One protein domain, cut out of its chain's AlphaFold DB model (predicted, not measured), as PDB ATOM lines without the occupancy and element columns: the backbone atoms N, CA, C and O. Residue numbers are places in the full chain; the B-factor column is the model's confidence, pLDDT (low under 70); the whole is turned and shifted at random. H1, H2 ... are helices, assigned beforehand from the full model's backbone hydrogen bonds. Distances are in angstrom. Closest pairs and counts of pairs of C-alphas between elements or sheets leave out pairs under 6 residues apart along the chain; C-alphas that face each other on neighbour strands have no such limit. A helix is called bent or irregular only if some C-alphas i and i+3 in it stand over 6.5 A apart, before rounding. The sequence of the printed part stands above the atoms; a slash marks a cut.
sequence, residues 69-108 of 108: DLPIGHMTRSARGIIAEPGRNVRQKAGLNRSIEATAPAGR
ATOM      1  N   ASP A  69     108.793 142.879 168.786       90.00
ATOM      2  CA  ASP A  69     107.665 142.410 167.986       90.00
ATOM      3  C   ASP A  69     108.063 142.400 166.506       90.00
ATOM      4  O   ASP A  69     107.756 143.307 165.727       90.00
ATOM      5  N   LEU A  70     108.867 141.403 166.135       88.25
ATOM      6  CA  LEU A  70     109.323 141.252 164.762       88.25
ATOM      7  C   LEU A  70     108.173 140.757 163.872       88.25
ATOM      8  O   LEU A  70     107.523 139.763 164.199       88.25
ATOM      9  N   PRO A  71     107.956 141.358 162.685       88.12
ATOM     10  CA  PRO A  71     106.918 140.919 161.760       88.12
ATOM     11  C   PRO A  71     107.363 139.652 161.012       88.12
ATOM     12  O   PRO A  71     107.701 139.692 159.825       88.12
ATOM     13  N   ILE A  72     107.346 138.503 161.696       85.56
ATOM     14  CA  ILE A  72     107.834 137.209 161.184       85.56
ATOM     15  C   ILE A  72     107.192 136.863 159.831       85.56
ATOM     16  O   ILE A  72     107.882 136.461 158.894       85.56
ATOM     17  N   GLY A  73     105.887 137.112 159.682       85.75
ATOM     18  CA  GLY A  73     105.174 136.874 158.425       85.75
ATOM     19  C   GLY A  73     105.707 137.702 157.250       85.75
ATOM     20  O   GLY A  73     105.659 137.247 156.111       85.75
ATOM     21  N   HIS A  74     106.253 138.898 157.491       89.00
ATOM     22  CA  HIS A  74     106.910 139.698 156.448       89.00
ATOM     23  C   HIS A  74     108.310 139.168 156.124       89.00
ATOM     24  O   HIS A  74     108.745 139.243 154.973       89.00
ATOM     25  N   MET A  75     109.000 138.594 157.112       86.44
ATOM     26  CA  MET A  75     110.352 138.060 156.948       86.44
ATOM     27  C   MET A  75     110.377 136.808 156.060       86.44
ATOM     28  O   MET A  75     111.296 136.676 155.242       86.44
ATOM     29  N   THR A  76     109.352 135.952 156.160       88.12
ATOM     30  CA  THR A  76     109.233 134.693 155.400       88.12
ATOM     31  C   THR A  76     108.398 134.804 154.124       88.12
ATOM     32  O   THR A  76     108.528 133.957 153.242       88.12
ATOM     33  N   ARG A  77     107.598 135.871 153.948       88.44
ATOM     34  CA  ARG A  77     106.713 136.060 152.776       88.44
ATOM     35  C   ARG A  77     107.419 135.871 151.436       88.44
ATOM     36  O   ARG A  77     106.829 135.312 150.518       88.44
ATOM     37  N   SER A  78     108.664 136.335 151.309       89.00
ATOM     38  CA  SER A  78     109.404 136.245 150.045       89.00
ATOM     39  C   SER A  78     109.704 134.804 149.628       89.00
ATOM     40  O   SER A  78     109.954 134.564 148.454       89.00
ATOM     41  N   ALA A  79     109.668 133.857 150.566       88.69
ATOM     42  CA  ALA A  79     109.899 132.445 150.296       88.69
ATOM     43  C   ALA A  79     108.669 131.707 149.744       88.69
ATOM     44  O   ALA A  79     108.796 130.564 149.313       88.69
ATOM     45  N   ARG A  80     107.492 132.348 149.743       86.31
ATOM     46  CA  ARG A  80     106.242 131.760 149.253       86.31
ATOM     47  C   ARG A  80     106.348 131.462 147.753       86.31
ATOM     48  O   ARG A  80     106.681 132.351 146.976       86.31
ATOM     49  N   GLY A  81     106.052 130.226 147.365       85.50
ATOM     50  CA  GLY A  81     106.114 129.742 145.985       85.50
ATOM     51  C   GLY A  81     106.044 128.218 145.938       85.50
ATOM     52  O   GLY A  81     105.953 127.569 146.982       85.50
ATOM     53  N   ILE A  82     106.086 127.655 144.737       86.62
ATOM     54  CA  ILE A  82     106.142 126.201 144.513       86.62
ATOM     55  C   ILE A  82     107.499 125.821 143.914       86.62
ATOM     56  O   ILE A  82     108.271 126.687 143.523       86.62
ATOM     57  N   ILE A  83     107.810 124.525 143.822       86.38
ATOM     58  CA  ILE A  83     109.110 124.062 143.298       86.38
ATOM     59  C   ILE A  83     109.350 124.554 141.860       86.38
ATOM     60  O   ILE A  83     110.463 124.958 141.535       86.38
ATOM     61  N   ALA A  84     108.309 124.543 141.020       90.56
ATOM     62  CA  ALA A  84     108.388 124.993 139.629       90.56
ATOM     63  C   ALA A  84     108.603 126.513 139.497       90.56
ATOM     64  O   ALA A  84     109.293 126.962 138.589       90.56
ATOM     65  N   GLU A  85     108.046 127.291 140.425       90.00
ATOM     66  CA  GLU A  85     108.092 128.754 140.443       90.00
ATOM     67  C   GLU A  85     108.378 129.222 141.878       90.00
ATOM     68  O   GLU A  85     107.458 129.531 142.650       90.00
ATOM     69  N   PRO A  86     109.658 129.189 142.293       88.00
ATOM     70  CA  PRO A  86     110.031 129.532 143.652       88.00
ATOM     71  C   PRO A  86     109.891 131.034 143.901       88.00
ATOM     72  O   PRO A  86     110.037 131.864 143.002       88.00
ATOM     73  N   GLY A  87     109.671 131.391 145.167       90.19
ATOM     74  CA  GLY A  87     109.653 132.780 145.609       90.19
ATOM     75  C   GLY A  87     111.000 133.498 145.439       90.19
ATOM     76  O   GLY A  87     112.020 132.947 145.014       90.19
ATOM     77  N   ARG A  88     111.044 134.767 145.839       90.62
ATOM     78  CA  ARG A  88     112.232 135.616 145.700       90.62
ATOM     79  C   ARG A  88     113.207 135.437 146.866       90.62
ATOM     80  O   ARG A  88     112.817 135.396 148.033       90.62
ATOM     81  N   ASN A  89     114.504 135.419 146.556       89.81
ATOM     82  CA  ASN A  89     115.598 135.335 147.536       89.81
ATOM     83  C   ASN A  89     115.506 134.097 148.459       89.81
ATOM     84  O   ASN A  89     116.033 134.112 149.572       89.81
ATOM     85  N   VAL A  90     114.866 133.012 147.997       89.00
ATOM     86  CA  VAL A  90     114.655 131.772 148.769       89.00
ATOM     87  C   VAL A  90     115.986 131.175 149.223       89.00
ATOM     88  O   VAL A  90     116.189 130.972 150.417       89.00
ATOM     89  N   ARG A  91     116.934 130.959 148.296       90.44
ATOM     90  CA  ARG A  91     118.248 130.368 148.613       90.44
ATOM     91  C   ARG A  91     119.065 131.240 149.566       90.44
ATOM     92  O   ARG A  91     119.690 130.720 150.483       90.44
ATOM     93  N   GLN A  92     119.028 132.557 149.368       91.25
ATOM     94  CA  GLN A  92     119.752 133.526 150.197       91.25
ATOM     95  C   GLN A  92     119.231 133.538 151.642       91.25
ATOM     96  O   GLN A  92     120.012 133.694 152.573       91.25
ATOM     97  N   LYS A  93     117.921 133.332 151.835       91.38
ATOM     98  CA  LYS A  93     117.264 133.315 153.152       91.38
ATOM     99  C   LYS A  93     116.996 131.912 153.706       91.38
ATOM    100  O   LYS A  93     116.347 131.785 154.740       91.38
ATOM    101  N   ALA A  94     117.482 130.856 153.054       89.88
ATOM    102  CA  ALA A  94     117.088 129.481 153.366       89.88
ATOM    103  C   ALA A  94     117.359 129.086 154.827       89.88
ATOM    104  O   ALA A  94     116.548 128.392 155.430       89.88
ATOM    105  N   GLY A  95     118.469 129.551 155.412       90.50
ATOM    106  CA  GLY A  95     118.782 129.305 156.823       90.50
ATOM    107  C   GLY A  95     117.759 129.938 157.771       90.50
ATOM    108  O   GLY A  95     117.193 129.239 158.606       90.50
ATOM    109  N   LEU A  96     117.478 131.231 157.579       89.06
ATOM    110  CA  LEU A  96     116.522 131.990 158.388       89.06
ATOM    111  C   LEU A  96     115.101 131.421 158.277       89.06
ATOM    112  O   LEU A  96     114.422 131.242 159.286       89.06
ATOM    113  N   ASN A  97     114.663 131.103 157.057       90.56
ATOM    114  CA  ASN A  97     113.327 130.556 156.828       90.56
ATOM    115  C   ASN A  97     113.156 129.207 157.537       90.56
ATOM    116  O   ASN A  97     112.168 129.022 158.238       90.56
ATOM    117  N   ARG A  98     114.156 128.313 157.456       88.44
ATOM    118  CA  ARG A  98     114.122 127.029 158.174       88.44
ATOM    119  C   ARG A  98     114.076 127.202 159.689       88.44
ATOM    120  O   ARG A  98     113.338 126.480 160.344       88.44
ATOM    121  N   SER A  99     114.843 128.137 160.259       87.12
ATOM    122  CA  SER A  99     114.810 128.366 161.713       87.12
ATOM    123  C   SER A  99     113.467 128.923 162.187       87.12
ATOM    124  O   SER A  99     112.995 128.551 163.259       87.12
ATOM    125  N   ILE A 100     112.839 129.787 161.382       87.31
ATOM    126  CA  ILE A 100     111.513 130.336 161.682       87.31
ATOM    127  C   ILE A 100     110.455 129.232 161.595       87.31
ATOM    128  O   ILE A 100     109.660 129.093 162.518       87.31
ATOM    129  N   GLU A 101     110.469 128.421 160.534       83.44
ATOM    130  CA  GLU A 101     109.526 127.307 160.365       83.44
ATOM    131  C   GLU A 101     109.681 126.238 161.451       83.44
ATOM    132  O   GLU A 101     108.681 125.787 161.995       83.44
ATOM    133  N   ALA A 102     110.913 125.890 161.836       80.69
ATOM    134  CA  ALA A 102     111.173 124.913 162.899       80.69
ATOM    135  C   ALA A 102     110.715 125.381 164.295       80.69
ATOM    136  O   ALA A 102     110.558 124.565 165.197       80.69
ATOM    137  N   THR A 103     110.529 126.692 164.485       73.44
ATOM    138  CA  THR A 103     110.102 127.285 165.764       73.44
ATOM    139  C   THR A 103     108.626 127.690 165.745       73.44
ATOM    140  O   THR A 103     108.035 127.932 166.797       73.44
ATOM    141  N   ALA A 104     108.012 127.782 164.563       66.69
ATOM    142  CA  ALA A 104     106.618 128.165 164.428       66.69
ATOM    143  C   ALA A 104     105.717 127.050 164.990       66.69
ATOM    144  O   ALA A 104     105.848 125.895 164.583       66.69
ATOM    145  N   PRO A 105     104.781 127.360 165.906       56.19
ATOM    146  CA  PRO A 105     103.784 126.383 166.314       56.19
ATOM    147  C   PRO A 105     102.979 125.952 165.082       56.19
ATOM    148  O   PRO A 105     102.618 126.786 164.250       56.19
ATOM    149  N   ALA A 106     102.721 124.649 164.960       46.06
ATOM    150  CA  ALA A 106     101.967 124.084 163.848       46.06
ATOM    151  C   ALA A 106     100.585 124.757 163.738       46.06
ATOM    152  O   ALA A 106      99.702 124.487 164.544       46.06
ATOM    153  N   GLY A 107     100.423 125.626 162.738       45.72
ATOM    154  CA  GLY A 107      99.148 126.212 162.322       45.72
ATOM    155  C   GLY A 107      98.573 127.296 163.244       45.72
ATOM    156  O   GLY A 107      98.054 127.021 164.324       45.72
ATOM    157  N   ARG A 108      98.553 128.532 162.745       35.81
ATOM    158  CA  ARG A 108      97.380 129.406 162.870       35.81
ATOM    159  C   ARG A 108      96.866 129.702 161.474       35.81
ATOM    160  O   ARG A 108      97.728 129.860 160.580       35.81
TER     161      ARG A 108
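This is residues 69 to 108 of the 108 residues of the protein "Putative transposase (Partial)" of Frankia alni (strain ACN14a) (UniProt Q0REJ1). Two short helices, H1 and then H2, pack on each other at a slant, and a long loop, residues 80 to 93, runs out beyond them and folds back to join them. The printed part has 40 residues with two named helices and no named strand; the class is all helix, though under half of the residues are in named elements. The whole is only just compact, close to loose, with a radius of gyration of the C-alphas of 10.5 A, and elongated, spanning 30 by 18 by 15 A.

Find C-alpha 72 at (107.834, 137.209, 161.184); from there H1, residues 72 to 79, runs 12.1 A. It is irregular: C-alphas 75 and 78 are 7.2 A apart. Go on to C-alpha 94 at (117.088, 129.481, 153.366), where H2, residues 94 to 103, begins; it runs 14.4 A to C-alpha 103 at (110.102, 127.285, 165.764).

Look at Thr 76 and Asn 97: H1 and H2 touch, and these are their closest C-alphas, 6.0 A apart. The helices run opposite ways at a steep tilt of 45 degrees. In H2 every O i to N i+4 pair is within hydrogen-bond range; in H1, 2 of 4 are.

The C-alphas farthest apart are those of Asp 69 and Ala 84, at 33.3 A. The link from H1 to H2 is long, with 14 residues, and the printed part has no cut. Mean pLDDT of the printed part is 83.1; residues 104 to 108, which end the chain, are under 70.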